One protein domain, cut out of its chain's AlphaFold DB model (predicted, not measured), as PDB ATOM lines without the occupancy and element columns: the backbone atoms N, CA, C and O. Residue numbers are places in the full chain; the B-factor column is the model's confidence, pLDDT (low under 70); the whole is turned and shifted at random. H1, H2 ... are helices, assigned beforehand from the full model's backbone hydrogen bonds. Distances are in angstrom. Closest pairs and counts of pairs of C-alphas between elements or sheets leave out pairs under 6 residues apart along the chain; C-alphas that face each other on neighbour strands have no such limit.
ATOM      1  N   VAL A  22     148.176 -21.064 202.894       96.75
ATOM      2  CA  VAL A  22     148.485 -22.372 203.492       96.75
ATOM      3  C   VAL A  22     147.717 -23.487 202.788       96.75
ATOM      4  O   VAL A  22     148.319 -24.483 202.389       96.75
ATOM      5  N   GLN A  23     146.418 -23.304 202.554       97.69
ATOM      6  CA  GLN A  23     145.569 -24.289 201.890       97.69
ATOM      7  C   GLN A  23     146.067 -24.611 200.474       97.69
ATOM      8  O   GLN A  23     146.087 -25.781 200.071       97.69
ATOM      9  N   ALA A  24     146.516 -23.605 199.715       97.50
ATOM     10  CA  ALA A  24     147.084 -23.817 198.385       97.50
ATOM     11  C   ALA A  24     148.360 -24.675 198.444       97.50
ATOM     12  O   ALA A  24     148.529 -25.602 197.641       97.50
ATOM     13  N   HIS A  25     149.237 -24.412 199.417       97.38
ATOM     14  CA  HIS A  25     150.467 -25.176 199.613       97.38
ATOM     15  C   HIS A  25     150.208 -26.602 200.108       97.38
ATOM     16  O   HIS A  25     150.764 -27.538 199.532       97.38
ATOM     17  N   VAL A  26     149.334 -26.789 201.099       97.56
ATOM     18  CA  VAL A  26     148.961 -28.108 201.641       97.56
ATOM     19  C   VAL A  26     148.280 -28.964 200.575       97.56
ATOM     20  O   VAL A  26     148.642 -30.129 200.389       97.56
ATOM     21  N   THR A  27     147.359 -28.382 199.801       97.81
ATOM     22  CA  THR A  27     146.688 -29.077 198.691       97.81
ATOM     23  C   THR A  27     147.682 -29.491 197.613       97.81
ATOM     24  O   THR A  27     147.627 -30.614 197.108       97.81
ATOM     25  N   ARG A  28     148.605 -28.597 197.235       97.81
ATOM     26  CA  ARG A  28     149.642 -28.916 196.251       97.81
ATOM     27  C   ARG A  28     150.555 -30.022 196.766       97.81
ATOM     28  O   ARG A  28     150.797 -30.977 196.034       97.81
ATOM     29  N   LEU A  29     151.025 -29.913 198.008       97.19
ATOM     30  CA  LEU A  29     151.911 -30.891 198.630       97.19
ATOM     31  C   LEU A  29     151.250 -32.272 198.729       97.19
ATOM     32  O   LEU A  29     151.887 -33.255 198.384       97.19
ATOM     33  N   GLY A  30     149.959 -32.356 199.057       97.06
ATOM     34  CA  GLY A  30     149.228 -33.629 199.049       97.06
ATOM     35  C   GLY A  30     149.170 -34.317 197.678       97.06
ATOM     36  O   GLY A  30     148.973 -35.524 197.603       97.06
ATOM     37  N   ARG A  31     149.365 -33.568 196.582       96.56
ATOM     38  CA  ARG A  31     149.375 -34.102 195.210       96.56
ATOM     39  C   ARG A  31     150.768 -34.461 194.707       96.56
ATOM     40  O   ARG A  31     150.896 -35.415 193.952       96.56
ATOM     41  N   ILE A  32     151.781 -33.662 195.052       97.00
ATOM     42  CA  ILE A  32     153.137 -33.783 194.479       97.00
ATOM     43  C   ILE A  32     154.202 -34.200 195.494       97.00
ATOM     44  O   ILE A  32     155.358 -34.353 195.122       97.00
ATOM     45  N   GLY A  33     153.839 -34.292 196.770       96.56
ATOM     46  CA  GLY A  33     154.769 -34.558 197.861       96.56
ATOM     47  C   GLY A  33     155.232 -36.005 197.906       96.56
ATOM     48  O   GLY A  33     156.340 -36.250 198.352       96.56
ATOM     49  N   PHE A  34     154.436 -36.950 197.405       97.88
ATOM     50  CA  PHE A  34     154.834 -38.353 197.323       97.88
ATOM     51  C   PHE A  34     155.971 -38.547 196.322       97.88
ATOM     52  O   PHE A  34     155.906 -38.055 195.195       97.88
ATOM     53  N   ILE A  35     156.977 -39.331 196.709       97.00
ATOM     54  CA  ILE A  35     157.972 -39.858 195.775       97.00
ATOM     55  C   ILE A  35     157.315 -41.052 195.061       97.00
ATOM     56  O   ILE A  35     157.022 -42.055 195.722       97.00
ATOM     57  N   PRO A  36     157.032 -40.961 193.747       94.81
ATOM     58  CA  PRO A  36     156.242 -41.975 193.053       94.81
ATOM     59  C   PRO A  36     157.023 -43.269 192.821       94.81
ATOM     60  O   PRO A  36     156.443 -44.342 192.937       94.81
ATOM     61  N   ASP A  37     158.331 -43.166 192.566       95.38
ATOM     62  CA  ASP A  37     159.203 -44.293 192.238       95.38
ATOM     63  C   ASP A  37     160.640 -44.057 192.728       95.38
ATOM     64  O   ASP A  37     161.090 -42.919 192.912       95.38
ATOM     65  N   ALA A  38     161.390 -45.148 192.868       94.81
ATOM     66  CA  ALA A  38     162.823 -45.148 193.113       94.81
ATOM     67  C   ALA A  38     163.571 -44.462 191.952       94.81
ATOM     68  O   ALA A  38     163.683 -45.008 190.854       94.81
ATOM     69  N   TRP A  39     164.118 -43.267 192.188       92.94
ATOM     70  CA  TRP A  39     164.661 -42.408 191.122       92.94
ATOM     71  C   TRP A  39     165.919 -42.958 190.428       92.94
ATOM     72  O   TRP A  39     166.263 -42.497 189.340       92.94
ATOM     73  N   LEU A  40     166.606 -43.931 191.038       94.31
ATOM     74  CA  LEU A  40     167.741 -44.644 190.437       94.31
ATOM     75  C   LEU A  40     167.402 -46.086 190.043       94.31
ATOM     76  O   LEU A  40     168.252 -46.775 189.482       94.31
ATOM     77  N   GLY A  41     166.185 -46.559 190.335       93.88
ATOM     78  CA  GLY A  41     165.802 -47.958 190.136       93.88
ATOM     79  C   GLY A  41     166.625 -48.947 190.970       93.88
ATOM     80  O   GLY A  41     166.682 -50.130 190.637       93.88
ATOM     81  N   ASP A  42     167.288 -48.472 192.025       96.81
ATOM     82  CA  ASP A  42     168.133 -49.280 192.896       96.81
ATOM     83  C   ASP A  42     167.464 -49.521 194.268       96.81
ATOM     84  O   ASP A  42     166.524 -48.813 194.649       96.81
ATOM     85  N   PRO A  43     167.937 -50.507 195.050       96.75
ATOM     86  CA  PRO A  43     167.345 -50.806 196.356       96.75
ATOM     87  C   PRO A  43     167.441 -49.657 197.371       96.75
ATOM     88  O   PRO A  43     166.628 -49.573 198.292       96.75
ATOM     89  N   VAL A  44     168.432 -48.772 197.231       96.94
ATOM     90  CA  VAL A  44     168.653 -47.664 198.171       96.94
ATOM     91  C   VAL A  44     167.602 -46.579 197.955       96.94
ATOM     92  O   VAL A  44     166.945 -46.160 198.903       96.94
ATOM     93  N   SER A  45     167.398 -46.164 196.709       97.56
ATOM     94  CA  SER A  45     166.365 -45.209 196.309       97.56
ATOM     95  C   SER A  45     164.956 -45.738 196.577       97.56
ATOM     96  O   SER A  45     164.114 -44.960 197.018       97.56
ATOM     97  N   ALA A  46     164.719 -47.048 196.431       97.94
ATOM     98  CA  ALA A  46     163.469 -47.680 196.860       97.94
ATOM     99  C   ALA A  46     163.257 -47.566 198.380       97.94
ATOM    100  O   ALA A  46     162.219 -47.090 198.830       97.94
ATOM    101  N   THR A  47     164.279 -47.893 199.180       98.12
ATOM    102  CA  THR A  47     164.206 -47.770 200.649       98.12
ATOM    103  C   THR A  47     163.935 -46.325 201.081       98.12
ATOM    104  O   THR A  47     163.140 -46.078 201.986       98.12
ATOM    105  N   VAL A  48     164.584 -45.349 200.437       97.94
ATOM    106  CA  VAL A  48     164.374 -43.928 200.744       97.94
ATOM    107  C   VAL A  48     162.977 -43.472 200.336       97.94
ATOM    108  O   VAL A  48     162.347 -42.760 201.112       97.94
ATOM    109  N   GLN A  49     162.485 -43.876 199.161       98.12
ATOM    110  CA  GLN A  49     161.117 -43.592 198.724       98.12
ATOM    111  C   GLN A  49     160.103 -44.084 199.764       98.12
ATOM    112  O   GLN A  49     159.271 -43.302 200.224       98.12
ATOM    113  N   GLU A  50     160.183 -45.363 200.134       98.19
ATOM    114  CA  GLU A  50     159.270 -45.992 201.092       98.19
ATOM    115  C   GLU A  50     159.328 -45.289 202.449       98.19
ATOM    116  O   GLU A  50     158.298 -44.893 202.994       98.19
ATOM    117  N   HIS A  51     160.538 -45.068 202.972       98.25
ATOM    118  CA  HIS A  51     160.722 -44.420 204.264       98.25
ATOM    119  C   HIS A  51     160.205 -42.978 204.266       98.25
ATOM    120  O   HIS A  51     159.533 -42.568 205.212       98.25
ATOM    121  N   TYR A  52     160.496 -42.210 203.215       98.25
ATOM    122  CA  TYR A  52     160.027 -40.837 203.086       98.25
ATOM    123  C   TYR A  52     158.500 -40.777 203.011       98.25
ATOM    124  O   TYR A  52     157.893 -40.038 203.782       98.25
ATOM    125  N   ASN A  53     157.868 -41.556 202.126       98.25
ATOM    126  CA  ASN A  53     156.412 -41.524 201.973       98.25
ATOM    127  C   ASN A  53     155.725 -41.910 203.290       98.25
ATOM    128  O   ASN A  53     154.857 -41.174 203.757       98.25
ATOM    129  N   ALA A  54     156.198 -42.976 203.944       98.44
ATOM    130  CA  ALA A  54     155.663 -43.426 205.223       98.44
ATOM    131  C   ALA A  54     155.828 -42.371 206.333       98.44
ATOM    132  O   ALA A  54     154.869 -42.048 207.027       98.44
ATOM    133  N   ALA A  55     157.030 -41.816 206.509       98.31
ATOM    134  CA  ALA A  55     157.327 -40.925 207.632       98.31
ATOM    135  C   ALA A  55     156.854 -39.479 207.417       98.31
ATOM    136  O   ALA A  55     156.517 -38.789 208.380       98.31
ATOM    137  N   VAL A  56     156.867 -38.993 206.174       98.31
ATOM    138  CA  VAL A  56     156.607 -37.582 205.855       98.31
ATOM    139  C   VAL A  56     155.173 -37.352 205.402       98.31
ATOM    140  O   VAL A  56     154.538 -36.408 205.879       98.31
ATOM    141  N   MET A  57     154.679 -38.192 204.489       98.38
ATOM    142  CA  MET A  57     153.396 -37.983 203.813       98.38
ATOM    143  C   MET A  57     152.242 -38.760 204.456       98.38
ATOM    144  O   MET A  57     151.121 -38.256 204.475       98.38
ATOM    145  N   GLU A  58     152.500 -39.958 204.987       98.06
ATOM    146  CA  GLU A  58     151.452 -40.879 205.460       98.06
ATOM    147  C   GLU A  58     151.313 -40.944 206.986       98.06
ATOM    148  O   GLU A  58     150.219 -41.212 207.487       98.06
ATOM    149  N   ALA A  59     152.394 -40.705 207.736       98.25
ATOM    150  CA  ALA A  59     152.367 -40.762 209.193       98.25
ATOM    151  C   ALA A  59     151.337 -39.779 209.772       98.25
ATOM    152  O   ALA A  59     151.323 -38.591 209.444       98.25
ATOM    153  N   ALA A  60     150.492 -40.276 210.680       97.25
ATOM    154  CA  ALA A  60     149.411 -39.499 211.288       97.25
ATOM    155  C   ALA A  60     149.916 -38.327 212.150       97.25
ATOM    156  O   ALA A  60     149.230 -37.319 212.286       97.25
ATOM    157  N   ASP A  61     151.111 -38.456 212.721       96.19
ATOM    158  CA  ASP A  61     151.855 -37.421 213.444       96.19
ATOM    159  C   ASP A  61     153.033 -36.868 212.621       96.19
ATOM    160  O   ASP A  61     153.902 -36.163 213.140       96.19
ATOM    161  N   GLY A  62     153.055 -37.178 211.323       96.81
ATOM    162  CA  GLY A  62     154.090 -36.757 210.398       96.81
ATOM    163  C   GLY A  62     153.990 -35.281 209.998       96.81
ATOM    164  O   GLY A  62     152.965 -34.622 210.203       96.81
ATOM    165  N   PRO A  63     155.043 -34.748 209.359       98.00
ATOM    166  CA  PRO A  63     155.093 -33.375 208.865       98.00
ATOM    167  C   PRO A  63     153.882 -32.952 208.025       98.00
ATOM    168  O   PRO A  63     153.347 -31.866 208.241       98.00
ATOM    169  N   TYR A  64     153.425 -33.788 207.083       98.25
ATOM    170  CA  TYR A  64     152.264 -33.443 206.260       98.25
ATOM    171  C   TYR A  64     150.984 -33.336 207.099       98.25
ATOM    172  O   TYR A  64     150.253 -32.351 206.983       98.25
ATOM    173  N   ALA A  65     150.753 -34.290 208.005       98.19
ATOM    174  CA  ALA A  65     149.614 -34.261 208.917       98.19
ATOM    175  C   ALA A  65     149.645 -33.034 209.847       98.19
ATOM    176  O   ALA A  65     148.610 -32.408 210.075       98.19
ATOM    177  N   ALA A  66     150.828 -32.627 210.318       98.19
ATOM    178  CA  ALA A  66     150.993 -31.414 211.117       98.19
ATOM    179  C   ALA A  66     150.620 -30.136 210.341       98.19
ATOM    180  O   ALA A  66     149.994 -29.239 210.907       98.19
ATOM    181  N   LEU A  67     150.948 -30.053 209.046       97.94
ATOM    182  CA  LEU A  67     150.550 -28.924 208.195       97.94
ATOM    183  C   LEU A  67     149.033 -28.881 207.963       97.94
ATOM    184  O   LEU A  67     148.440 -27.807 208.036       97.94
ATOM    185  N   VAL A  68     148.400 -30.038 207.739       97.94
ATOM    186  CA  VAL A  68     146.933 -30.150 207.631       97.94
ATOM    187  C   VAL A  68     146.259 -29.727 208.939       97.94
ATOM    188  O   VAL A  68     145.282 -28.980 208.929       97.94
ATOM    189  N   ALA A  69     146.796 -30.157 210.085       97.88
ATOM    190  CA  ALA A  69     146.289 -29.742 211.387       97.88
ATOM    191  C   ALA A  69     146.427 -28.226 211.579       97.88
ATOM    192  O   ALA A  69     145.477 -27.574 212.001       97.88
ATOM    193  N   TYR A  70     147.572 -27.648 211.213       97.12
ATOM    194  CA  TYR A  70     147.794 -26.205 211.287       97.12
ATOM    195  C   TYR A  70     146.810 -25.403 210.418       97.12
ATOM    196  O   TYR A  70     146.257 -24.410 210.889       97.12
ATOM    197  N   GLU A  71     146.528 -25.847 209.190       97.12
ATOM    198  CA  GLU A  71     145.475 -25.256 208.349       97.12
ATOM    199  C   GLU A  71     144.119 -25.262 209.072       97.12
ATOM    200  O   GLU A  71     143.446 -24.230 209.159       97.12
ATOM    201  N   ALA A  72     143.737 -26.407 209.646       97.50
ATOM    202  CA  ALA A  72     142.496 -26.532 210.401       97.50
ATOM    203  C   ALA A  72     142.462 -25.587 211.615       97.50
ATOM    204  O   ALA A  72     141.426 -24.984 211.891       97.50
ATOM    205  N   GLU A  73     143.583 -25.397 212.314       97.44
ATOM    206  CA  GLU A  73     143.679 -24.436 213.416       97.44
ATOM    207  C   GLU A  73     143.417 -22.999 212.971       97.44
ATOM    208  O   GLU A  73     142.636 -22.291 213.611       97.44
ATOM    209  N   LEU A  74     144.011 -22.571 211.854       96.31
ATOM    210  CA  LEU A  74     143.778 -21.233 211.308       96.31
ATOM    211  C   LEU A  74     142.298 -21.019 210.968       96.31
ATOM    212  O   LEU A  74     141.728 -19.979 211.309       96.31
ATOM    213  N   VAL A  75     141.656 -22.027 210.370       96.44
ATOM    214  CA  VAL A  75     140.214 -22.020 210.085       96.44
ATOM    215  C   VAL A  75     139.393 -21.856 211.367       96.44
ATOM    216  O   VAL A  75     138.522 -20.988 211.425       96.44
ATOM    217  N   ARG A  76     139.706 -22.610 212.430       96.56
ATOM    218  CA  ARG A  76     139.002 -22.497 213.723       96.56
ATOM    219  C   ARG A  76     139.158 -21.116 214.353       96.56
ATOM    220  O   ARG A  76     138.208 -20.604 214.954       96.56
ATOM    221  N   ILE A  77     140.332 -20.501 214.217       93.81
ATOM    222  CA  ILE A  77     140.579 -19.145 214.719       93.81
ATOM    223  C   ILE A  77     139.735 -18.128 213.943       93.81
ATOM    224  O   ILE A  77     139.043 -17.326 214.572       93.81
ATOM    225  N   ARG A  78     139.724 -18.185 212.604       94.06
ATOM    226  CA  ARG A  78     138.869 -17.324 211.766       94.06
ATOM    227  C   ARG A  78     137.393 -17.450 212.150       94.06
ATOM    228  O   ARG A  78     136.727 -16.436 212.336       94.06
ATOM    229  N   ASP A  79     136.894 -18.672 212.307       94.00
ATOM    230  CA  ASP A  79     135.482 -18.909 212.635       94.00
ATOM    231  C   ASP A  79     135.126 -18.371 214.029       94.00
ATOM    232  O   ASP A  79     134.051 -17.803 214.235       94.00
ATOM    233  N   SER A  80     136.062 -18.464 214.976       91.75
ATOM    234  CA  SER A  80     135.916 -17.860 216.303       91.75
ATOM    235  C   SER A  80     135.867 -16.329 216.229       91.75
ATOM    236  O   SER A  80     135.043 -15.711 216.905       91.75
ATOM    237  N   LEU A  81     136.702 -15.706 215.387       90.19
ATOM    238  CA  LEU A  81     136.673 -14.256 215.157       90.19
ATOM    239  C   LEU A  81     135.344 -13.807 214.532       90.19
ATOM    240  O   LEU A  81     134.779 -12.810 214.983       90.19
ATOM    241  N   GLN A  82     134.812 -14.561 213.566       90.25
ATOM    242  CA  GLN A  82     133.506 -14.281 212.961       90.25
ATOM    243  C   GLN A  82     132.382 -14.334 214.005       90.25
ATOM    244  O   GLN A  82     131.568 -13.416 214.090       90.25
ATOM    245  N   LEU A  83     132.368 -15.370 214.850       91.00
ATOM    246  CA  LEU A  83     131.375 -15.504 215.916       91.00
ATOM    247  C   LEU A  83     131.427 -14.320 216.899       91.00
ATOM    248  O   LEU A  83     130.387 -13.836 217.353       91.00
ATOM    249  N   MET A  84     132.633 -13.848 217.226       87.50
ATOM    250  CA  MET A  84     132.823 -12.670 218.072       87.50
ATOM    251  C   MET A  84     132.278 -11.399 217.410       87.50
ATOM    252  O   MET A  84     131.574 -10.633 218.070       87.50
TER     253      MET A  84
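What this domain is: This is residues 22 to 84 of the 102 residues of an uncharacterized protein of Pseudonocardia sp. MH-G8 (UniProt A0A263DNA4). Two helices, H2 and H3, follow each other nearly end to end as a long rod, and the shorter H1 lies beside the first part of H3, joined to H2 by a strung-out link. Residues 75 to 84 of H3 stick out at one end. The printed part has 63 residues, all helix in class, in order H1, H2, H3; it is only just loose, close to extended, with a radius of gyration of the C-alphas of 15.9 A and spans of 57 by 20 by 8 A.

Where its parts are: Find C-alpha 22 at (148.485, -22.372, 203.492); H1 runs from there to residue 32. H2, residues 43 to 58, measures 20.8 A. H3, residues 63 to 84, runs 31.8 A to C-alpha 84 at (132.823, -12.670, 218.072).

How they stand to each other: Look at Val 22 and Glu 71, the closest C-alphas of H1 and H3, 6.4 A apart: the helices touch, H3 with residues 64 to 71 alone, at a shallow tilt of 27 degrees, opposite ways. H2 and H3 touch only at the corner, closest at C-alphas 57 and 64, 5.3 A, the same way at a shallow tilt of 17 degrees. Every O i to N i+4 pair is within hydrogen-bond range in H1 and H3, and 11 of 12 in H2.

The domain as a whole: The C-alphas of Asp 42 and Met 84 are the two farthest apart, 56.8 A. The printed part has no cut, and no printed residue is under 70 in pLDDT.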